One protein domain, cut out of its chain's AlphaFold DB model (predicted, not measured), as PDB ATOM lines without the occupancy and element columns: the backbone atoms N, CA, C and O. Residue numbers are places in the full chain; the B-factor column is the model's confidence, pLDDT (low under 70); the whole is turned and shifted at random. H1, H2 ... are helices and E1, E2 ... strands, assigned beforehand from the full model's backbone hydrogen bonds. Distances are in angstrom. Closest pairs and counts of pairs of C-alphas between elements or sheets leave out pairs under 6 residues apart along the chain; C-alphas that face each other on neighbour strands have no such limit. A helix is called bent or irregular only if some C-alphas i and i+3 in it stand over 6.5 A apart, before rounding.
ATOM      1  N   PHE A 159     282.025 280.921 256.802       96.19
ATOM      2  CA  PHE A 159     280.778 281.576 257.187       96.19
ATOM      3  C   PHE A 159     280.860 283.097 257.032       96.19
ATOM      4  O   PHE A 159     281.617 283.780 257.723       96.19
ATOM      5  N   LEU A 160     280.016 283.631 256.153       94.25
ATOM      6  CA  LEU A 160     279.920 285.053 255.830       94.25
ATOM      7  C   LEU A 160     279.044 285.769 256.869       94.25
ATOM      8  O   LEU A 160     277.865 286.055 256.652       94.25
ATOM      9  N   SER A 161     279.608 285.971 258.060       91.62
ATOM     10  CA  SER A 161     278.887 286.496 259.234       91.62
ATOM     11  C   SER A 161     278.406 287.949 259.102       91.62
ATOM     12  O   SER A 161     277.495 288.372 259.819       91.62
ATOM     13  N   ASP A 162     278.999 288.703 258.183       91.88
ATOM     14  CA  ASP A 162     278.717 290.102 257.876       91.88
ATOM     15  C   ASP A 162     277.548 290.290 256.895       91.88
ATOM     16  O   ASP A 162     276.974 291.385 256.824       91.88
ATOM     17  N   VAL A 163     277.114 289.220 256.216       93.31
ATOM     18  CA  VAL A 163     275.899 289.221 255.390       93.31
ATOM     19  C   VAL A 163     274.684 289.526 256.268       93.31
ATOM     20  O   VAL A 163     274.311 288.771 257.171       93.31
ATOM     21  N   GLN A 164     274.031 290.656 255.996       94.56
ATOM     22  CA  GLN A 164     272.821 291.056 256.709       94.56
ATOM     23  C   GLN A 164     271.628 290.215 256.255       94.56
ATOM     24  O   GLN A 164     271.424 289.987 255.065       94.56
ATOM     25  N   TRP A 165     270.817 289.760 257.206       96.00
ATOM     26  CA  TRP A 165     269.618 288.989 256.903       96.00
ATOM     27  C   TRP A 165     268.410 289.909 256.747       96.00
ATOM     28  O   TRP A 165     268.251 290.864 257.503       96.00
ATOM     29  N   TYR A 166     267.535 289.574 255.802       95.19
ATOM     30  CA  TYR A 166     266.236 290.214 255.641       95.19
ATOM     31  C   TYR A 166     265.157 289.162 255.389       95.19
ATOM     32  O   TYR A 166     265.355 288.186 254.659       95.19
ATOM     33  N   SER A 167     263.986 289.392 255.966       95.12
ATOM     34  CA  SER A 167     262.784 288.616 255.710       95.12
ATOM     35  C   SER A 167     262.127 289.056 254.411       95.12
ATOM     36  O   SER A 167     262.029 290.244 254.117       95.12
ATOM     37  N   GLN A 168     261.493 288.123 253.701       94.25
ATOM     38  CA  GLN A 168     260.576 288.476 252.616       94.25
ATOM     39  C   GLN A 168     259.341 289.273 253.069       94.25
ATOM     40  O   GLN A 168     258.607 289.776 252.222       94.25
ATOM     41  N   PHE A 169     259.070 289.333 254.374       93.44
ATOM     42  CA  PHE A 169     257.970 290.096 254.960       93.44
ATOM     43  C   PHE A 169     258.412 291.474 255.474       93.44
ATOM     44  O   PHE A 169     257.577 292.210 256.002       93.44
ATOM     45  N   ASP A 170     259.694 291.832 255.339       91.75
ATOM     46  CA  ASP A 170     260.157 293.171 255.684       91.75
ATOM     47  C   ASP A 170     259.615 294.203 254.694       91.75
ATOM     48  O   ASP A 170     259.707 294.054 253.476       91.75
ATOM     49  N   THR A 171     259.092 295.308 255.228       89.81
ATOM     50  CA  THR A 171     258.518 296.394 254.413       89.81
ATOM     51  C   THR A 171     259.528 297.004 253.438       89.81
ATOM     52  O   THR A 171     259.143 297.446 252.357       89.81
ATOM     53  N   ILE A 172     260.821 296.970 253.782       90.38
ATOM     54  CA  ILE A 172     261.917 297.483 252.951       90.38
ATOM     55  C   ILE A 172     262.120 296.685 251.655       90.38
ATOM     56  O   ILE A 172     262.608 297.238 250.675       90.38
ATOM     57  N   ILE A 173     261.689 295.416 251.614       88.31
ATOM     58  CA  ILE A 173     261.778 294.571 250.413       88.31
ATOM     59  C   ILE A 173     260.861 295.096 249.300       88.31
ATOM     60  O   ILE A 173     261.079 294.802 248.126       88.31
ATOM     61  N   GLY A 174     259.825 295.874 249.644       82.00
ATOM     62  CA  GLY A 174     258.921 296.482 248.665       82.00
ATOM     63  C   GLY A 174     258.056 295.472 247.900       82.00
ATOM     64  O   GLY A 174     257.446 295.824 246.891       82.00
ATOM     65  N   CYS A 175     257.986 294.224 248.370       81.25
ATOM     66  CA  CYS A 175     257.144 293.167 247.827       81.25
ATOM     67  C   CYS A 175     256.218 292.642 248.926       81.25
ATOM     68  O   CYS A 175     256.664 292.314 250.022       81.25
ATOM     69  N   ASN A 176     254.920 292.555 248.632       68.69
ATOM     70  CA  ASN A 176     253.918 292.126 249.603       68.69
ATOM     71  C   ASN A 176     253.541 290.655 249.391       68.69
ATOM     72  O   ASN A 176     252.905 290.309 248.396       68.69
ATOM     73  N   GLY A 177     253.858 289.803 250.372       66.94
ATOM     74  CA  GLY A 177     253.260 288.474 250.519       66.94
ATOM     75  C   GLY A 177     254.225 287.289 250.429       66.94
ATOM     76  O   GLY A 177     255.440 287.402 250.575       66.94
ATOM     77  N   SER A 178     253.656 286.099 250.225       66.31
ATOM     78  CA  SER A 178     254.367 284.814 250.289       66.31
ATOM     79  C   SER A 178     255.264 284.512 249.077       66.31
ATOM     80  O   SER A 178     256.023 283.552 249.133       66.31
ATOM     81  N   ALA A 179     255.217 285.317 248.011       76.25
ATOM     82  CA  ALA A 179     255.954 285.097 246.757       76.25
ATOM     83  C   ALA A 179     257.233 285.955 246.614       76.25
ATOM     84  O   ALA A 179     257.801 286.048 245.529       76.25
ATOM     85  N   CYS A 180     257.683 286.598 247.695       88.19
ATOM     86  CA  CYS A 180     258.738 287.616 247.654       88.19
ATOM     87  C   CYS A 180     260.150 287.094 247.975       88.19
ATOM     88  O   CYS A 180     261.092 287.882 248.007       88.19
ATOM     89  N   CYS A 181     260.328 285.787 248.194       92.19
ATOM     90  CA  CYS A 181     261.608 285.207 248.614       92.19
ATOM     91  C   CYS A 181     262.766 285.525 247.661       92.19
ATOM     92  O   CYS A 181     263.837 285.911 248.110       92.19
ATOM     93  N   CYS A 182     262.545 285.463 246.344       89.50
ATOM     94  CA  CYS A 182     263.581 285.812 245.371       89.50
ATOM     95  C   CYS A 182     264.036 287.276 245.501       89.50
ATOM     96  O   CYS A 182     265.227 287.568 245.428       89.50
ATOM     97  N   ILE A 183     263.085 288.193 245.704       89.88
ATOM     98  CA  ILE A 183     263.361 289.628 245.847       89.88
ATOM     99  C   ILE A 183     264.114 289.879 247.154       89.88
ATOM    100  O   ILE A 183     265.095 290.613 247.144       89.88
ATOM    101  N   ALA A 184     263.725 289.209 248.241       93.38
ATOM    102  CA  ALA A 184     264.434 289.276 249.516       93.38
ATOM    103  C   ALA A 184     265.887 288.788 249.399       93.38
ATOM    104  O   ALA A 184     266.798 289.489 249.827       93.38
ATOM    105  N   CYS A 185     266.128 287.648 248.741       93.19
ATOM    106  CA  CYS A 185     267.486 287.152 248.495       93.19
ATOM    107  C   CYS A 185     268.325 288.145 247.677       93.19
ATOM    108  O   CYS A 185     269.474 288.412 248.015       93.19
ATOM    109  N   LYS A 186     267.749 288.728 246.615       89.06
ATOM    110  CA  LYS A 186     268.426 289.758 245.813       89.06
ATOM    111  C   LYS A 186     268.706 291.029 246.615       89.06
ATOM    112  O   LYS A 186     269.733 291.659 246.390       89.06
ATOM    113  N   TYR A 187     267.808 291.396 247.527       90.69
ATOM    114  CA  TYR A 187     267.984 292.541 248.411       90.69
ATOM    115  C   TYR A 187     269.119 292.308 249.414       90.69
ATOM    116  O   TYR A 187     269.989 293.159 249.528       90.69
ATOM    117  N   ILE A 188     269.172 291.144 250.074       92.25
ATOM    118  CA  ILE A 188     270.291 290.761 250.960       92.25
ATOM    119  C   ILE A 188     271.628 290.954 250.238       92.25
ATOM    120  O   ILE A 188     272.530 291.619 250.741       92.25
ATOM    121  N   LEU A 189     271.717 290.427 249.020       89.50
ATOM    122  CA  LEU A 189     272.913 290.520 248.198       89.50
ATOM    123  C   LEU A 189     273.232 291.951 247.752       89.50
ATOM    124  O   LEU A 189     274.398 292.313 247.711       89.50
ATOM    125  N   SER A 190     272.232 292.794 247.472       86.19
ATOM    126  CA  SER A 190     272.474 294.199 247.109       86.19
ATOM    127  C   SER A 190     272.964 295.062 248.274       86.19
ATOM    128  O   SER A 190     273.536 296.124 248.039       86.19
ATOM    129  N   GLN A 191     272.732 294.632 249.520       86.88
ATOM    130  CA  GLN A 191     273.271 295.299 250.708       86.88
ATOM    131  C   GLN A 191     274.706 294.868 251.030       86.88
ATOM    132  O   GLN A 191     275.380 295.533 251.816       86.88
ATOM    133  N   TYR A 192     275.182 293.775 250.435       84.69
ATOM    134  CA  TYR A 192     276.538 293.286 250.624       84.69
ATOM    135  C   TYR A 192     277.501 294.040 249.693       84.69
ATOM    136  O   TYR A 192     277.257 294.179 248.492       84.69
ATOM    137  N   SER A 193     278.566 294.621 250.248       60.75
ATOM    138  CA  SER A 193     279.434 295.561 249.525       60.75
ATOM    139  C   SER A 193     280.102 294.929 248.299       60.75
ATOM    140  O   SER A 193     280.704 293.868 248.409       60.75
ATOM    141  N   GLY A 194     280.067 295.626 247.153       58.09
ATOM    142  CA  GLY A 194     280.761 295.214 245.921       58.09
ATOM    143  C   GLY A 194     279.952 294.316 244.980       58.09
ATOM    144  O   GLY A 194     280.514 293.775 244.033       58.09
ATOM    145  N   TYR A 195     278.647 294.168 245.219       59.28
ATOM    146  CA  TYR A 195     277.858 293.097 244.628       59.28
ATOM    147  C   TYR A 195     276.791 293.574 243.623       59.28
ATOM    148  O   TYR A 195     275.957 294.430 243.929       59.28
ATOM    149  N   ASN A 196     276.755 292.957 242.436       55.78
ATOM    150  CA  ASN A 196     275.648 293.087 241.485       55.78
ATOM    151  C   ASN A 196     274.633 291.959 241.733       55.78
ATOM    152  O   ASN A 196     274.868 290.797 241.404       55.78
ATOM    153  N   ALA A 197     273.481 292.285 242.329       56.69
ATOM    154  CA  ALA A 197     272.369 291.339 242.438       56.69
ATOM    155  C   ALA A 197     271.982 290.807 241.045       56.69
ATOM    156  O   ALA A 197     271.830 291.641 240.150       56.69
ATOM    157  N   PRO A 198     271.752 289.486 240.857       55.97
ATOM    158  CA  PRO A 198     271.505 288.909 239.537       55.97
ATOM    159  C   PRO A 198     270.384 289.656 238.802       55.97
ATOM    160  O   PRO A 198     269.208 289.588 239.199       55.97
ATOM    161  N   GLN A 199     270.752 290.392 237.747       53.69
ATOM    162  CA  GLN A 199     269.850 291.309 237.038       53.69
ATOM    163  C   GLN A 199     268.924 290.582 236.051       53.69
ATOM    164  O   GLN A 199     267.800 291.032 235.839       53.69
ATOM    165  N   ASN A 200     269.343 289.435 235.501       50.78
ATOM    166  CA  ASN A 200     268.634 288.764 234.408       50.78
ATOM    167  C   ASN A 200     268.258 287.306 234.710       50.78
ATOM    168  O   ASN A 200     268.979 286.581 235.396       50.78
ATOM    169  N   THR A 201     267.122 286.859 234.167       51.25
ATOM    170  CA  THR A 201     266.634 285.469 234.274       51.25
ATOM    171  C   THR A 201     267.488 284.459 233.508       51.25
ATOM    172  O   THR A 201     267.381 283.264 233.767       51.25
ATOM    173  N   ASP A 202     268.360 284.924 232.612       49.06
ATOM    174  CA  ASP A 202     269.258 284.080 231.810       49.06
ATOM    175  C   ASP A 202     270.396 283.453 232.640       49.06
ATOM    176  O   ASP A 202     271.002 282.464 232.226       49.06
ATOM    177  N   ASN A 203     270.622 283.953 233.862       52.25
ATOM    178  CA  ASN A 203     271.608 283.422 234.810       52.25
ATOM    179  C   ASN A 203     271.046 282.326 235.732       52.25
ATOM    180  O   ASN A 203     271.767 281.791 236.583       52.25
ATOM    181  N   ASN A 204     269.774 281.956 235.543       60.59
ATOM    182  CA  ASN A 204     269.106 280.873 236.258       60.59
ATOM    183  C   ASN A 204     269.534 279.537 235.659       60.59
ATOM    184  O   ASN A 204     268.952 279.050 234.688       60.59
ATOM    185  N   VAL A 205     270.576 278.932 236.218       60.16
ATOM    186  CA  VAL A 205     271.038 277.643 235.715       60.16
ATOM    187  C   VAL A 205     270.543 276.534 236.624       60.16
ATOM    188  O   VAL A 205     271.000 276.386 237.756       60.16
ATOM    189  N   ALA A 206     269.592 275.764 236.098       62.69
ATOM    190  CA  ALA A 206     269.037 274.607 236.774       62.69
ATOM    191  C   ALA A 206     270.122 273.546 237.015       62.69
ATOM    192  O   ALA A 206     270.762 273.076 236.068       62.69
ATOM    193  N   VAL A 207     270.313 273.165 238.275       66.25
ATOM    194  CA  VAL A 207     271.140 272.012 238.661       66.25
ATOM    195  C   VAL A 207     270.305 270.742 238.765       66.25
ATOM    196  O   VAL A 207     270.830 269.673 238.483       66.25
ATOM    197  N   LEU A 208     268.998 270.876 239.015       68.25
ATOM    198  CA  LEU A 208     268.019 269.798 238.906       68.25
ATOM    199  C   LEU A 208     266.843 270.234 238.026       68.25
ATOM    200  O   LEU A 208     266.467 271.408 238.006       68.25
ATOM    201  N   LYS A 209     266.231 269.277 237.330       73.00
ATOM    202  CA  LYS A 209     264.982 269.464 236.577       73.00
ATOM    203  C   LYS A 209     264.021 268.320 236.876       73.00
ATOM    204  O   LYS A 209     264.471 267.233 237.223       73.00
ATOM    205  N   PHE A 210     262.724 268.543 236.695       75.06
ATOM    206  CA  PHE A 210     261.780 267.431 236.686       75.06
ATOM    207  C   PHE A 210     261.897 266.615 235.398       75.06
ATOM    208  O   PHE A 210     262.001 267.181 234.306       75.06
ATOM    209  N   GLU A 211     261.832 265.297 235.530       64.50
ATOM    210  CA  GLU A 211     261.352 264.417 234.468       64.50
ATOM    211  C   GLU A 211     259.811 264.366 234.505       64.50
ATOM    212  O   GLU A 211     259.219 264.700 235.532       64.50
ATOM    213  N   ASN A 212     259.184 264.024 233.372       55.09
ATOM    214  CA  ASN A 212     257.760 263.710 233.152       55.09
ATOM    215  C   ASN A 212     256.785 263.945 234.336       55.09
ATOM    216  O   ASN A 212     256.903 263.361 235.415       55.09
ATOM    217  N   ASP A 213     255.752 264.757 234.094       60.75
ATOM    218  CA  ASP A 213     254.631 265.005 235.018       60.75
ATOM    219  C   ASP A 213     255.014 265.502 236.430       60.75
ATOM    220  O   ASP A 213     254.219 265.398 237.362       60.75
ATOM    221  N   TYR A 214     256.199 266.105 236.597       65.50
ATOM    222  CA  TYR A 214     256.676 266.691 237.864       65.50
ATOM    223  C   TYR A 214     256.882 265.675 238.998       65.50
ATOM    224  O   TYR A 214     256.733 266.009 240.174       65.50
ATOM    225  N   THR A 215     257.205 264.427 238.654       66.00
ATOM    226  CA  THR A 215     257.245 263.322 239.627       66.00
ATOM    227  C   THR A 215     258.634 263.063 240.209       66.00
ATOM    228  O   THR A 215     258.734 262.686 241.375       66.00
ATOM    229  N   GLN A 216     259.702 263.323 239.448       76.06
ATOM    230  CA  GLN A 216     261.079 263.049 239.871       76.06
ATOM    231  C   GLN A 216     262.032 264.186 239.490       76.06
ATOM    232  O   GLN A 216     262.064 264.609 238.334       76.06
ATOM    233  N   LEU A 217     262.820 264.675 240.454       83.00
ATOM    234  CA  LEU A 217     263.941 265.582 240.194       83.00
ATOM    235  C   LEU A 217     265.165 264.772 239.765       83.00
ATOM    236  O   LEU A 217     265.503 263.792 240.419       83.00
ATOM    237  N   LEU A 218     265.837 265.212 238.704       79.31
ATOM    238  CA  LEU A 218     267.075 264.615 238.213       79.31
ATOM    239  C   LEU A 218     268.169 265.673 238.047       79.31
ATOM    240  O   LEU A 218     267.870 266.790 237.591       79.31
ATOM    241  N   PRO A 219     269.432 265.329 238.354       79.25
ATOM    242  CA  PRO A 219     270.563 266.209 238.118       79.25
ATOM    243  C   PRO A 219     270.736 266.514 236.635       79.25
ATOM    244  O   PRO A 219     270.540 265.677 235.752       79.25
ATOM    245  N   THR A 220     271.093 267.760 236.340       79.50
ATOM    246  CA  THR A 220     271.450 268.168 234.982       79.50
ATOM    247  C   THR A 220     272.941 267.961 234.743       79.50
ATOM    248  O   THR A 220     273.748 267.955 235.671       79.50
ATOM    249  N   VAL A 221     273.345 267.926 233.469       73.25
ATOM    250  CA  VAL A 221     274.764 267.921 233.062       73.25
ATOM    251  C   VAL A 221     275.564 269.125 233.588       73.25
ATOM    252  O   VAL A 221     276.781 269.163 233.448       73.25
ATOM    253  N   LYS A 222     274.898 270.134 234.169       79.81
ATOM    254  CA  LYS A 222     275.529 271.343 234.704       79.81
ATOM    255  C   LYS A 222     275.841 271.260 236.200       79.81
ATOM    256  O   LYS A 222     276.493 272.184 236.682       79.81
ATOM    257  N   PHE A 223     275.417 270.205 236.910       81.88
ATOM    258  CA  PHE A 223     275.592 270.071 238.363       81.88
ATOM    259  C   PHE A 223     277.035 270.344 238.808       81.88
ATOM    260  O   PHE A 223     277.267 271.322 239.510       81.88
ATOM    261  N   THR A 224     278.009 269.579 238.306       79.44
ATOM    262  CA  THR A 224     279.425 269.689 238.704       79.44
ATOM    263  C   THR A 224     279.981 271.098 238.497       79.44
ATOM    264  O   THR A 224     280.505 271.706 239.423       79.44
ATOM    265  N   SER A 225     279.777 271.684 237.312       78.50
ATOM    266  CA  SER A 225     280.242 273.051 237.017       78.50
ATOM    267  C   SER A 225     279.609 274.125 237.915       78.50
ATOM    268  O   SER A 225     280.150 275.218 238.064       78.50
ATOM    269  N   LYS A 226     278.433 273.843 238.487       84.25
ATOM    270  CA  LYS A 226     277.685 274.778 239.329       84.25
ATOM    271  C   LYS A 226     277.958 274.597 240.807       84.25
ATOM    272  O   LYS A 226     277.980 275.602 241.511       84.25
ATOM    273  N   LEU A 227     278.218 273.368 241.234       89.06
ATOM    274  CA  LEU A 227     278.823 273.090 242.525       89.06
ATOM    275  C   LEU A 227     280.171 273.813 242.634       89.06
ATOM    276  O   LEU A 227     280.347 274.603 243.555       89.06
ATOM    277  N   ALA A 228     281.044 273.660 241.632       86.44
ATOM    278  CA  ALA A 228     282.340 274.339 241.588       86.44
ATOM    279  C   ALA A 228     282.202 275.869 241.699       86.44
ATOM    280  O   ALA A 228     282.882 276.498 242.502       86.44
ATOM    281  N   TYR A 229     281.259 276.464 240.959       88.94
ATOM    282  CA  TYR A 229     280.962 277.896 241.065       88.94
ATOM    283  C   TYR A 229     280.517 278.310 242.475       88.94
ATOM    284  O   TYR A 229     280.958 279.336 242.979       88.94
ATOM    285  N   LEU A 230     279.618 277.545 243.102       93.00
ATOM    286  CA  LEU A 230     279.122 277.855 244.444       93.00
ATOM    287  C   LEU A 230     280.261 277.838 245.470       93.00
ATOM    288  O   LEU A 230     280.390 278.789 246.237       93.00
ATOM    289  N   VAL A 231     281.098 276.800 245.435       93.56
ATOM    290  CA  VAL A 231     282.283 276.671 246.296       93.56
ATOM    291  C   VAL A 231     283.253 277.834 246.062       93.56
ATOM    292  O   VAL A 231     283.651 278.505 247.011       93.56
ATOM    293  N   GLU A 232     283.565 278.150 244.800       90.69
ATOM    294  CA  GLU A 232     284.446 279.268 244.439       90.69
ATOM    295  C   GLU A 232     283.929 280.611 244.981       90.69
ATOM    296  O   GLU A 232     284.697 281.387 245.551       90.69
ATOM    297  N   GLN A 233     282.630 280.896 244.835       92.44
ATOM    298  CA  GLN A 233     282.049 282.144 245.335       92.44
ATOM    299  C   GLN A 233     282.147 282.258 246.855       92.44
ATOM    300  O   GLN A 233     282.508 283.323 247.352       92.44
ATOM    301  N   LEU A 234     281.875 281.177 247.587       94.69
ATOM    302  CA  LEU A 234     281.973 281.186 249.045       94.69
ATOM    303  C   LEU A 234     283.418 281.396 249.503       94.69
ATOM    304  O   LEU A 234     283.649 282.241 250.366       94.69
ATOM    305  N   ASN A 235     284.388 280.744 248.857       93.56
ATOM    306  CA  ASN A 235     285.816 280.971 249.110       93.56
ATOM    307  C   ASN A 235     286.257 282.415 248.825       93.56
ATOM    308  O   ASN A 235     287.139 282.944 249.496       93.56
ATOM    309  N   GLN A 236     285.620 283.089 247.864       91.44
ATOM    310  CA  GLN A 236     285.850 284.508 247.565       91.44
ATOM    311  C   GLN A 236     285.090 285.468 248.497       91.44
ATOM    312  O   GLN A 236     285.170 286.682 248.316       91.44
ATOM    313  N   GLY A 237     284.350 284.955 249.483       92.38
ATOM    314  CA  GLY A 237     283.577 285.773 250.415       92.38
ATOM    315  C   GLY A 237     282.229 286.250 249.869       92.38
ATOM    316  O   GLY A 237     281.660 287.199 250.409       92.38
ATOM    317  N   ASN A 238     281.714 285.629 248.803       91.56
ATOM    318  CA  ASN A 238     280.503 286.059 248.106       91.56
ATOM    319  C   ASN A 238     279.311 285.138 248.423       91.56
ATOM    320  O   ASN A 238     279.356 283.948 248.098       91.56
ATOM    321  N   PRO A 239     278.205 285.656 248.996       94.31
ATOM    322  CA  PRO A 239     276.988 284.871 249.173       94.31
ATOM    323  C   PRO A 239     276.304 284.604 247.822       94.31
ATOM    324  O   PRO A 239     276.469 285.362 246.864       94.31
ATOM    325  N   VAL A 240     275.499 283.539 247.739       93.44
ATOM    326  CA  VAL A 240     274.885 283.088 246.472       93.44
ATOM    327  C   VAL A 240     273.385 282.840 246.635       93.44
ATOM    328  O   VAL A 240     272.955 282.176 247.578       93.44
ATOM    329  N   VAL A 241     272.557 283.324 245.696       93.19
ATOM    330  CA  VAL A 241     271.125 282.963 245.660       93.19
ATOM    331  C   VAL A 241     270.949 281.572 245.067       93.19
ATOM    332  O   VAL A 241     271.398 281.293 243.954       93.19
ATOM    333  N   VAL A 242     270.170 280.742 245.752       93.69
ATOM    334  CA  VAL A 242     269.747 279.439 245.235       93.69
ATOM    335  C   VAL A 242     268.234 279.315 245.253       93.69
ATOM    336  O   VAL A 242     267.556 279.858 246.128       93.69
ATOM    337  N   GLY A 243     267.696 278.607 244.267       92.56
ATOM    338  CA  GLY A 243     266.298 278.199 244.253       92.56
ATOM    339  C   GLY A 243     266.171 276.759 244.726       92.56
ATOM    340  O   GLY A 243     266.924 275.891 244.286       92.56
ATOM    341  N   VAL A 244     265.204 276.492 245.599       93.25
ATOM    342  CA  VAL A 244     264.950 275.166 246.168       93.25
ATOM    343  C   VAL A 244     263.549 274.659 245.849       93.25
ATOM    344  O   VAL A 244     262.585 275.428 245.732       93.25
ATOM    345  N   HIS A 245     263.435 273.341 245.740       91.38
ATOM    346  CA  HIS A 245     262.178 272.612 245.721       91.38
ATOM    347  C   HIS A 245     261.801 272.132 247.123       91.38
ATOM    348  O   HIS A 245     262.671 271.905 247.956       91.38
ATOM    349  N   TYR A 246     260.502 271.953 247.360       89.06
ATOM    350  CA  TYR A 246     259.953 271.173 248.469       89.06
ATOM    351  C   TYR A 246     258.586 270.604 248.063       89.06
ATOM    352  O   TYR A 246     257.890 271.188 247.228       89.06
ATOM    353  N   ALA A 247     258.188 269.483 248.664       83.12
ATOM    354  CA  ALA A 247     256.955 268.788 248.301       83.12
ATOM    355  C   ALA A 247     255.700 269.655 248.539       83.12
ATOM    356  O   ALA A 247     255.489 270.192 249.631       83.12
ATOM    357  N   ARG A 248     254.862 269.773 247.503       77.62
ATOM    358  CA  ARG A 248     253.565 270.469 247.498       77.62
ATOM    359  C   ARG A 248     252.659 269.909 246.402       77.62
ATOM    360  O   ARG A 248     253.156 269.375 245.417       77.62
ATOM    361  N   THR A 249     251.345 270.050 246.577       72.06
ATOM    362  CA  THR A 249     250.326 269.496 245.667       72.06
ATOM    363  C   THR A 249     250.080 270.343 244.415       72.06
ATOM    364  O   THR A 249     249.622 269.814 243.409       72.06
ATOM    365  N   ASP A 250     250.370 271.645 244.452       73.56
ATOM    366  CA  ASP A 250     250.269 272.566 243.313       73.56
ATOM    367  C   ASP A 250     251.544 272.545 242.455       73.56
ATOM    368  O   ASP A 250     252.625 272.430 243.026       73.56
ATOM    369  N   PRO A 251     251.491 272.684 241.118       67.50
ATOM    370  CA  PRO A 251     252.696 272.734 240.291       67.50
ATOM    371  C   PRO A 251     253.539 273.994 240.582       67.50
ATOM    372  O   PRO A 251     252.988 275.048 240.905       67.50
ATOM    373  N   PRO A 252     254.878 273.920 240.486       71.62
ATOM    374  CA  PRO A 252     255.750 275.081 240.655       71.62
ATOM    375  C   PRO A 252     255.559 276.104 239.522       71.62
ATOM    376  O   PRO A 252     255.372 275.747 238.364       71.62
ATOM    377  N   TYR A 253     255.649 277.392 239.862       67.94
ATOM    378  CA  TYR A 253     255.387 278.508 238.939       67.94
ATOM    379  C   TYR A 253     256.645 279.076 238.250       67.94
ATOM    380  O   TYR A 253     256.527 279.927 237.371       67.94
ATOM    381  N   ASN A 254     257.850 278.665 238.667       67.50
ATOM    382  CA  ASN A 254     259.108 279.203 238.136       67.50
ATOM    383  C   ASN A 254     259.469 278.606 236.767       67.50
ATOM    384  O   ASN A 254     259.078 277.491 236.449       67.50
ATOM    385  N   ALA A 255     260.268 279.332 235.975       64.75
ATOM    386  CA  ALA A 255     260.616 278.967 234.594       64.75
ATOM    387  C   ALA A 255     261.378 277.635 234.451       64.75
ATOM    388  O   ALA A 255     261.298 276.997 233.405       64.75
ATOM    389  N   ASN A 256     262.102 277.202 235.488       68.69
ATOM    390  CA  ASN A 256     262.735 275.878 235.524       68.69
ATOM    391  C   ASN A 256     261.756 274.756 235.905       68.69
ATOM    392  O   ASN A 256     262.168 273.606 236.043       68.69
ATOM    393  N   SER A 257     260.487 275.103 236.132       74.75
ATOM    394  CA  SER A 257     259.413 274.219 236.560       74.75
ATOM    395  C   SER A 257     259.736 273.405 237.811       74.75
ATOM    396  O   SER A 257     259.112 272.376 238.025       74.75
ATOM    397  N   ALA A 258     260.693 273.839 238.638       82.50
ATOM    398  CA  ALA A 258     261.174 273.081 239.791       82.50
ATOM    399  C   ALA A 258     261.290 273.942 241.053       82.50
ATOM    400  O   ALA A 258     260.809 273.542 242.116       82.50
ATOM    401  N   THR A 259     261.845 275.151 240.944       87.94
ATOM    402  CA  THR A 259     262.016 276.045 242.093       87.94
ATOM    403  C   THR A 259     260.663 276.453 242.672       87.94
ATOM    404  O   THR A 259     259.760 276.875 241.946       87.94
ATOM    405  N   ARG A 260     260.536 276.414 243.999       87.62
ATOM    406  CA  ARG A 260     259.369 276.922 244.745       87.62
ATOM    407  C   ARG A 260     259.713 278.021 245.737       87.62
ATOM    408  O   ARG A 260     258.829 278.771 246.141       87.62
ATOM    409  N   HIS A 261     260.966 278.080 246.163       92.94
ATOM    410  CA  HIS A 261     261.442 279.019 247.166       92.94
ATOM    411  C   HIS A 261     262.881 279.421 246.873       92.94
ATOM    412  O   HIS A 261     263.573 278.720 246.142       92.94
ATOM    413  N   PHE A 262     263.320 280.539 247.437       93.62
ATOM    414  CA  PHE A 262     264.687 281.020 247.294       93.62
ATOM    415  C   PHE A 262     265.325 281.188 248.660       93.62
ATOM    416  O   PHE A 262     264.667 281.616 249.605       93.62
ATOM    417  N   LEU A 263     266.609 280.858 248.726       96.50
ATOM    418  CA  LEU A 263     267.465 280.979 249.901       96.50
ATOM    419  C   LEU A 263     268.735 281.743 249.509       96.50
ATOM    420  O   LEU A 263     269.007 281.945 248.320       96.50
ATOM    421  N   VAL A 264     269.513 282.152 250.507       96.44
ATOM    422  CA  VAL A 264     270.872 282.669 250.306       96.44
ATOM    423  C   VAL A 264     271.849 281.705 250.961       96.44
ATOM    424  O   VAL A 264     271.729 281.455 252.158       96.44
ATOM    425  N   ILE A 265     272.795 281.161 250.200       97.75
ATOM    426  CA  ILE A 265     273.921 280.407 250.750       97.75
ATOM    427  C   ILE A 265     274.954 281.409 251.259       97.75
ATOM    428  O   ILE A 265     275.338 282.331 250.538       97.75
ATOM    429  N   VAL A 266     275.359 281.238 252.514       97.12
ATOM    430  CA  VAL A 266     276.223 282.169 253.263       97.12
ATOM    431  C   VAL A 266     277.423 281.468 253.888       97.12
ATOM    432  O   VAL A 266     278.120 282.039 254.723       97.12
ATOM    433  N   GLY A 267     277.637 280.204 253.553       97.56
ATOM    434  CA  GLY A 267     278.737 279.437 254.092       97.56
ATOM    435  C   GLY A 267     278.717 277.996 253.637       97.56
ATOM    436  O   GLY A 267     277.744 277.527 253.038       97.56
ATOM    437  N   MET A 268     279.792 277.305 253.962       97.69
ATOM    438  CA  MET A 268     279.980 275.883 253.737       97.69
ATOM    439  C   MET A 268     280.892 275.312 254.821       97.69
ATOM    440  O   MET A 268     281.520 276.057 255.573       97.69
ATOM    441  N   GLY A 269     280.921 273.996 254.924       95.88
ATOM    442  CA  GLY A 269     281.854 273.289 255.782       95.88
ATOM    443  C   GLY A 269     281.587 271.796 255.747       95.88
ATOM    444  O   GLY A 269     280.721 271.329 255.008       95.88
ATOM    445  N   TYR A 270     282.297 271.072 256.595       90.25
ATOM    446  CA  TYR A 270     282.119 269.642 256.790       90.25
ATOM    447  C   TYR A 270     281.454 269.364 258.143       90.25
ATOM    448  O   TYR A 270     281.764 270.010 259.149       90.25
ATOM    449  N   ASP A 271     280.446 268.491 258.163       86.75
ATOM    450  CA  ASP A 271     279.789 268.062 259.397       86.75
ATOM    451  C   ASP A 271     280.439 266.772 259.886       86.75
ATOM    452  O   ASP A 271     280.152 265.711 259.350       86.75
ATOM    453  N   GLU A 272     281.274 266.861 260.918       77.38
ATOM    454  CA  GLU A 272     281.996 265.705 261.472       77.38
ATOM    455  C   GLU A 272     281.074 264.587 261.979       77.38
ATOM    456  O   GLU A 272     281.456 263.421 261.994       77.38
ATOM    457  N   THR A 273     279.847 264.917 262.402       76.50
ATOM    458  CA  THR A 273     278.899 263.912 262.909       76.50
ATOM    459  C   THR A 273     278.245 263.146 261.768       76.50
ATOM    460  O   THR A 273     278.075 261.936 261.866       76.50
ATOM    461  N   ASN A 274     277.868 263.848 260.696       74.81
ATOM    462  CA  ASN A 274     277.218 263.240 259.529       74.81
ATOM    463  C   ASN A 274     278.206 262.865 258.419       74.81
ATOM    464  O   ASN A 274     277.784 262.339 257.396       74.81
ATOM    465  N   ARG A 275     279.494 263.176 258.607       75.12
ATOM    466  CA  ARG A 275     280.599 262.932 257.673       75.12
ATOM    467  C   ARG A 275     280.357 263.484 256.279       75.12
ATOM    468  O   ARG A 275     280.752 262.891 255.283       75.12
ATOM    469  N   GLN A 276     279.697 264.631 256.211       84.38
ATOM    470  CA  GLN A 276     279.172 265.133 254.953       84.38
ATOM    471  C   GLN A 276     279.409 266.629 254.804       84.38
ATOM    472  O   GLN A 276     279.169 267.430 255.716       84.38
ATOM    473  N   ASN A 277     279.830 267.010 253.601       92.44
ATOM    474  CA  ASN A 277     279.909 268.399 253.180       92.44
ATOM    475  C   ASN A 277     278.524 269.057 253.223       92.44
ATOM    476  O   ASN A 277     277.523 268.494 252.773       92.44
ATOM    477  N   TYR A 278     278.458 270.284 253.733       96.62
ATOM    478  CA  TYR A 278     277.226 271.055 253.816       96.62
ATOM    479  C   TYR A 278     277.407 272.503 253.371       96.62
ATOM    480  O   TYR A 278     278.478 273.098 253.455       96.62
ATOM    481  N   PHE A 279     276.289 273.100 252.973       98.06
ATOM    482  CA  PHE A 279     276.122 274.524 252.745       98.06
ATOM    483  C   PHE A 279     275.223 275.118 253.822       98.06
ATOM    484  O   PHE A 279     274.127 274.614 254.084       98.06
ATOM    485  N   ARG A 280     275.657 276.224 254.427       97.62
ATOM    486  CA  ARG A 280     274.851 277.000 255.371       97.62
ATOM    487  C   ARG A 280     274.013 278.023 254.618       97.62
ATOM    488  O   ARG A 280     274.518 278.724 253.738       97.62
ATOM    489  N   TYR A 281     272.744 278.155 254.992       98.12
ATOM    490  CA  TYR A 281     271.830 279.076 254.324       98.12
ATOM    491  C   TYR A 281     271.065 279.996 255.271       98.12
ATOM    492  O   TYR A 281     270.842 279.711 256.447       98.12
ATOM    493  N   TYR A 282     270.613 281.111 254.709       97.69
ATOM    494  CA  TYR A 282     269.625 281.996 255.299       97.69
ATOM    495  C   TYR A 282     268.233 281.719 254.728       97.69
ATOM    496  O   TYR A 282     268.020 281.718 253.513       97.69
ATOM    497  N   GLU A 283     267.275 281.496 255.627       96.19
ATOM    498  CA  GLU A 283     265.855 281.317 255.325       96.19
ATOM    499  C   GLU A 283     265.154 282.676 255.336       96.19
ATOM    500  O   GLU A 283     265.024 283.315 256.380       96.19
ATOM    501  N   VAL A 284     264.696 283.136 254.174       95.31
ATOM    502  CA  VAL A 284     264.032 284.444 254.020       95.31
ATOM    503  C   VAL A 284     262.512 284.354 254.184       95.31
ATOM    504  O   VAL A 284     261.845 285.361 254.414       95.31
ATOM    505  N   GLY A 285     261.943 283.148 254.098       93.38
ATOM    506  CA  GLY A 285     260.510 282.844 254.156       93.38
ATOM    507  C   GLY A 285     259.916 282.784 255.561       93.38
ATOM    508  O   GLY A 285     258.953 282.052 255.799       93.38
ATOM    509  N   THR A 286     260.479 283.533 256.509       92.38
ATOM    510  CA  THR A 286     260.037 283.589 257.908       92.38
ATOM    511  C   THR A 286     259.873 285.030 258.370       92.38
ATOM    512  O   THR A 286     260.546 285.915 257.859       92.38
ATOM    513  N   ASN A 287     258.975 285.286 259.326       92.75
ATOM    514  CA  ASN A 287     258.736 286.625 259.877       92.75
ATOM    515  C   ASN A 287     260.022 287.222 260.507       92.75
ATOM    516  O   ASN A 287     260.757 286.455 261.137       92.75
ATOM    517  N   PRO A 288     260.260 288.549 260.404       93.62
ATOM    518  CA  PRO A 288     261.441 289.218 260.965       93.62
ATOM    519  C   PRO A 288     261.713 288.912 262.440       93.62
ATOM    520  O   PRO A 288     262.859 288.741 262.839       93.62
ATOM    521  N   GLN A 289     260.666 288.737 263.253       95.50
ATOM    522  CA  GLN A 289     260.817 288.397 264.675       95.50
ATOM    523  C   GLN A 289     261.502 287.037 264.923       95.50
ATOM    524  O   GLN A 289     261.871 286.723 266.052       95.50
ATOM    525  N   TYR A 290     261.638 286.206 263.884       95.88
ATOM    526  CA  TYR A 290     262.299 284.905 263.924       95.88
ATOM    527  C   TYR A 290     263.648 284.900 263.195       95.88
ATOM    528  O   TYR A 290     264.087 283.837 262.760       95.88
ATOM    529  N   GLU A 291     264.310 286.048 263.040       94.94
ATOM    530  CA  GLU A 291     265.635 286.140 262.414       94.94
ATOM    531  C   GLU A 291     266.616 285.114 262.997       94.94
ATOM    532  O   GLU A 291     267.069 284.223 262.289       94.94
ATOM    533  N   LEU A 292     266.912 285.188 264.298       94.50
ATOM    534  CA  LEU A 292     267.916 284.314 264.917       94.50
ATOM    535  C   LEU A 292     267.415 282.884 265.073       94.50
ATOM    536  O   LEU A 292     268.160 281.930 264.865       94.50
ATOM    537  N   SER A 293     266.140 282.733 265.435       95.06
ATOM    538  CA  SER A 293     265.593 281.410 265.684       95.06
ATOM    539  C   SER A 293     265.401 280.636 264.398       95.06
ATOM    540  O   SER A 293     265.642 279.452 264.459       95.06
ATOM    541  N   ARG A 294     265.027 281.254 263.267       95.62
ATOM    542  CA  ARG A 294     264.685 280.571 262.004       95.62
ATOM    543  C   ARG A 294     265.513 281.019 260.803       95.62
ATOM    544  O   ARG A 294     265.978 280.178 260.043       95.62
ATOM    545  N   GLY A 295     265.669 282.327 260.619       95.75
ATOM    546  CA  GLY A 295     266.293 282.912 259.433       95.75
ATOM    547  C   GLY A 295     267.784 282.599 259.308       95.75
ATOM    548  O   GLY A 295     268.216 282.077 258.286       95.75
ATOM    549  N   LYS A 296     268.552 282.862 260.369       95.62
ATOM    550  CA  LYS A 296     270.021 282.748 260.433       95.62
ATOM    551  C   LYS A 296     270.521 281.564 261.263       95.62
ATOM    552  O   LYS A 296     271.715 281.496 261.568       95.62
ATOM    553  N   ASN A 297     269.620 280.674 261.669       95.50
ATOM    554  CA  ASN A 297     269.946 279.576 262.569       95.50
ATOM    555  C   ASN A 297     271.118 278.742 262.014       95.50
ATOM    556  O   ASN A 297     271.182 278.469 260.818       95.50
ATOM    557  N   GLU A 298     272.059 278.355 262.872       94.12
ATOM    558  CA  GLU A 298     273.245 277.565 262.505       94.12
ATOM    559  C   GLU A 298     272.900 276.167 261.983       94.12
ATOM    560  O   GLU A 298     273.660 275.593 261.208       94.12
ATOM    561  N   LEU A 299     271.719 275.659 262.333       94.62
ATOM    562  CA  LEU A 299     271.194 274.381 261.858       94.62
ATOM    563  C   LEU A 299     270.569 274.460 260.455       94.62
ATOM    564  O   LEU A 299     270.123 273.444 259.925       94.62
ATOM    565  N   ASN A 300     270.520 275.640 259.830       96.50
ATOM    566  CA  ASN A 300     270.135 275.774 258.424       96.50
ATOM    567  C   ASN A 300     271.260 275.247 257.518       96.50
ATOM    568  O   ASN A 300     272.054 276.027 256.984       96.50
ATOM    569  N   LYS A 301     271.308 273.923 257.341       96.94
ATOM    570  CA  LYS A 301     272.277 273.209 256.502       96.94
ATOM    571  C   LYS A 301     271.587 272.464 255.353       96.94
ATOM    572  O   LYS A 301     270.500 271.914 255.530       96.94
ATOM    573  N   LEU A 302     272.214 272.459 254.178       97.62
ATOM    574  CA  LEU A 302     271.893 271.576 253.051       97.62
ATOM    575  C   LEU A 302     273.143 270.755 252.740       97.62
ATOM    576  O   LEU A 302     274.197 271.339 252.517       97.62
ATOM    577  N   TYR A 303     273.028 269.437 252.728       95.75
ATOM    578  CA  TYR A 303     274.143 268.517 252.549       95.75
ATOM    579  C   TYR A 303     274.353 268.166 251.081       95.75
ATOM    580  O   TYR A 303     273.385 268.070 250.323       95.75
ATOM    581  N   LEU A 304     275.618 268.020 250.693       92.56
ATOM    582  CA  LEU A 304     276.032 267.570 249.372       92.56
ATOM    583  C   LEU A 304     276.004 266.042 249.328       92.56
ATOM    584  O   LEU A 304     276.721 265.379 250.066       92.56
ATOM    585  N   ASP A 305     275.201 265.509 248.421       88.06
ATOM    586  CA  ASP A 305     275.250 264.119 247.991       88.06
ATOM    587  C   ASP A 305     275.971 264.096 246.637       88.06
ATOM    588  O   ASP A 305     275.415 264.515 245.609       88.06
ATOM    589  N   GLN A 306     277.250 263.719 246.663       77.50
ATOM    590  CA  GLN A 306     278.123 263.758 245.494       77.50
ATOM    591  C   GLN A 306     277.799 262.638 244.497       77.50
ATOM    592  O   GLN A 306     277.824 262.880 243.286       77.50
ATOM    593  N   GLU A 307     277.411 261.467 245.004       75.56
ATOM    594  CA  GLU A 307     277.021 260.291 244.226       75.56
ATOM    595  C   GLU A 307     275.765 260.580 243.393       75.56
ATOM    596  O   GLU A 307     275.786 260.560 242.155       75.56
ATOM    597  N   ASN A 308     274.674 260.964 244.060       79.38
ATOM    598  CA  ASN A 308     273.394 261.219 243.405       79.38
ATOM    599  C   ASN A 308     273.311 262.622 242.795       79.38
ATOM    600  O   ASN A 308     272.374 262.923 242.049       79.38
ATOM    601  N   LYS A 309     274.295 263.487 243.073       83.38
ATOM    602  CA  LYS A 309     274.377 264.871 242.584       83.38
ATOM    603  C   LYS A 309     273.192 265.712 243.054       83.38
ATOM    604  O   LYS A 309     272.544 266.418 242.272       83.38
ATOM    605  N   PHE A 310     272.922 265.655 244.355       90.50
ATOM    606  CA  PHE A 310     271.917 266.475 245.028       90.50
ATOM    607  C   PHE A 310     272.560 267.371 246.083       90.50
ATOM    608  O   PHE A 310     273.620 267.086 246.626       90.50
ATOM    609  N   ILE A 311     271.896 268.489 246.372       94.94
ATOM    610  CA  ILE A 311     272.197 269.299 247.552       94.94
ATOM    611  C   ILE A 311     270.878 269.523 248.279       94.94
ATOM    612  O   ILE A 311     269.979 270.183 247.737       94.94
ATOM    613  N   SER A 312     270.724 268.950 249.468       95.50
ATOM    614  CA  SER A 312     269.426 268.908 250.141       95.50
ATOM    615  C   SER A 312     269.499 268.763 251.654       95.50
ATOM    616  O   SER A 312     270.515 268.404 252.229       95.50
ATOM    617  N   GLY A 313     268.400 269.076 252.332       95.69
ATOM    618  CA  GLY A 313     268.327 268.973 253.783       95.69
ATOM    619  C   GLY A 313     266.965 269.363 254.332       95.69
ATOM    620  O   GLY A 313     266.176 270.054 253.680       95.69
ATOM    621  N   TYR A 314     266.685 268.921 255.554       93.62
ATOM    622  CA  TYR A 314     265.511 269.371 256.289       93.62
ATOM    623  C   TYR A 314     265.732 270.781 256.822       93.62
ATOM    624  O   TYR A 314     266.779 271.117 257.373       93.62
ATOM    625  N   ARG A 315     264.706 271.616 256.702       90.06
ATOM    626  CA  ARG A 315     264.661 272.884 257.416       90.06
ATOM    627  C   ARG A 315     264.595 272.605 258.915       90.06
ATOM    628  O   ARG A 315     263.750 271.844 259.352       90.06
ATOM    629  N   PHE A 316     265.440 273.228 259.734       87.44
ATOM    630  CA  PHE A 316     265.605 272.729 261.110       87.44
ATOM    631  C   PHE A 316     264.346 272.869 262.002       87.44
ATOM    632  O   PHE A 316     264.222 272.167 263.000       87.44
ATOM    633  N   TYR A 317     263.422 273.792 261.692       87.50
ATOM    634  CA  TYR A 317     262.251 274.090 262.536       87.50
ATOM    635  C   TYR A 317     260.930 273.468 262.073       87.50
ATOM    636  O   TYR A 317     259.900 273.709 262.708       87.50
ATOM    637  N   ASP A 318     260.914 272.730 260.963       87.62
ATOM    638  CA  ASP A 318     259.768 271.917 260.544       87.62
ATOM    639  C   ASP A 318     260.195 270.786 259.596       87.62
ATOM    640  O   ASP A 318     261.324 270.726 259.141       87.62
ATOM    641  N   ASN A 319     259.280 269.894 259.220       85.19
ATOM    642  CA  ASN A 319     259.623 268.745 258.371       85.19
ATOM    643  C   ASN A 319     259.701 269.085 256.871       85.19
ATOM    644  O   ASN A 319     259.411 268.242 256.022       85.19
ATOM    645  N   ARG A 320     260.029 270.331 256.508       91.62
ATOM    646  CA  ARG A 320     260.155 270.708 255.099       91.62
ATOM    647  C   ARG A 320     261.531 270.307 254.585       91.62
ATOM    648  O   ARG A 320     262.534 270.831 255.055       91.62
ATOM    649  N   TYR A 321     261.562 269.427 253.594       93.56
ATOM    650  CA  TYR A 321     262.790 269.033 252.910       93.56
ATOM    651  C   TYR A 321     263.054 269.949 251.715       93.56
ATOM    652  O   TYR A 321     262.186 270.097 250.847       93.56
ATOM    653  N   TYR A 322     264.221 270.585 251.697       95.31
ATOM    654  CA  TYR A 322     264.676 271.429 250.603       95.31
ATOM    655  C   TYR A 322     265.683 270.698 249.733       95.31
ATOM    656  O   TYR A 322     266.587 270.046 250.239       95.31
ATOM    657  N   THR A 323     265.560 270.894 248.424       94.06
ATOM    658  CA  THR A 323     266.520 270.405 247.431       94.06
ATOM    659  C   THR A 323     266.880 271.540 246.482       94.06
ATOM    660  O   THR A 323     265.977 272.156 245.910       94.06
ATOM    661  N   ILE A 324     268.167 271.845 246.302       94.12
ATOM    662  CA  ILE A 324     268.609 272.907 245.386       94.12
ATOM    663  C   ILE A 324     268.277 272.516 243.949       94.12
ATOM    664  O   ILE A 324     268.679 271.472 243.459       94.12
ATOM    665  N   THR A 325     267.560 273.392 243.254       90.81
ATOM    666  CA  THR A 325     267.142 273.209 241.856       90.81
ATOM    667  C   THR A 325     267.803 274.193 240.906       90.81
ATOM    668  O   THR A 325     267.953 273.890 239.726       90.81
ATOM    669  N   GLU A 326     268.253 275.348 241.394       88.44
ATOM    670  CA  GLU A 326     269.017 276.318 240.610       88.44
ATOM    671  C   GLU A 326     270.049 277.041 241.478       88.44
ATOM    672  O   GLU A 326     269.781 277.366 242.635       88.44
ATOM    673  N   ILE A 327     271.207 277.332 240.881       89.62
ATOM    674  CA  ILE A 327     272.249 278.189 241.455       89.62
ATOM    675  C   ILE A 327     272.352 279.424 240.563       89.62
ATOM    676  O   ILE A 327     272.622 279.308 239.358       89.62
ATOM    677  N   ARG A 328     272.098 280.605 241.136       86.81
ATOM    678  CA  ARG A 328     272.083 281.868 240.394       86.81
ATOM    679  C   ARG A 328     273.421 282.559 240.521       86.81
ATOM    680  O   ARG A 328     273.869 282.836 241.625       86.81
ATOM    681  N   LYS A 329     274.028 282.839 239.372       84.25
ATOM    682  CA  LYS A 329     275.305 283.536 239.326       84.25
ATOM    683  C   LYS A 329     275.169 285.001 239.741       84.25
ATOM    684  O   LYS A 329     274.170 285.654 239.439       84.25
TER     685      LYS A 329
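What this domain is: This is residues 159 to 329 of the 331 residues of an uncharacterized protein of Salinivirga cyanobacteriivorans (UniProt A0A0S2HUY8). A closed barrel of six antiparallel strands, E4 to E9, makes the core, with H1 lying along its outside over E5 and H2 crossing its outside. H3 sits by the end of E6, the short E1 pairs with E9, and the hairpin of E2 and E3 lies outside the ring, close to E8 and E9. The printed part has 171 residues, with three named helices and nine named strands in the order H1 E1 E2 E3 H2 E4 E5 E6 H3 E7 E8 E9; the class is mixed, helices and strands. The whole is compact and rounded, with a radius of gyration of the C-alphas of 15.0 A and spans of 39 by 37 by 32 A.

How they stand to each other: H1, residues 181 to 191, is on the barrel, outside it, at a height over the sheet of 9.0 A; it runs along E5, residues 261 to 271, at 14 degrees on the local plane, the closest C-alphas being those of Cys 182 and Phe 262, 5.3 A. E1, residues 204 to 206, is antiparallel to E9, residues 321 to 328, with N 327 and O 205 at 3.3 A. E2, residues 208 to 211, and E3, residues 216 to 219, form a hairpin, with N 211 and O 216 at 2.9 A. The closest C-alphas of E2 and E9 are those of Leu 208 and Thr 325, 4.6 A. H2, residues 223 to 235, is on the barrel, outside it, at a height of 8.3 A, and runs across E5 at 73 degrees on the local plane; Leu 234 and Gly 267 have their closest C-alphas, 6.2 A. E4, residues 240 to 245, E5 and E6, residues 276 to 283, form a meander, each strand the antiparallel neighbour of the one before; N 242 and O 263 are at 3.1 A, N 278 and O 269 at 2.8 A. E5 bends by 75 degrees at residue 266. H3, residues 288 to 295, is irregular, with C-alphas 289 and 292 8.2 A apart. E7, residues 301 to 305, E8, residues 310 to 314, and E9 form a second meander; N 303 and O 312 are at 2.8 A, N 322 and O 313 at 2.8 A. E6 and E7 are antiparallel neighbours, with N 279 and O 302 within hydrogen-bond range at 2.8 A, and E9 and E4 are antiparallel neighbours too, with N 243 and O 326 within hydrogen-bond range at 2.9 A, where the ring closes. Each O i to N i+4 pair is within hydrogen-bond range in H1 and H2, but 2 of 4 in H3.

Where its parts are: H1 begins at C-alpha 181, (261.608, 285.207, 248.614), and is 15.6 A long; H2 is 18.4 A. E5 is the longest strand, 24.6 A; E6 is 21.0 A. E9, 20.2 A, ends at C-alpha 328, (272.083, 281.868, 240.394).

The domain as a whole: The farthest C-alphas, of Ser 193 and Asp 213, are 41.9 A apart. The printed part has no cut. The links H1 to E1 and E4 to E5 are long. The pLDDT is under 70 for 29 residues, among them 193 to 208.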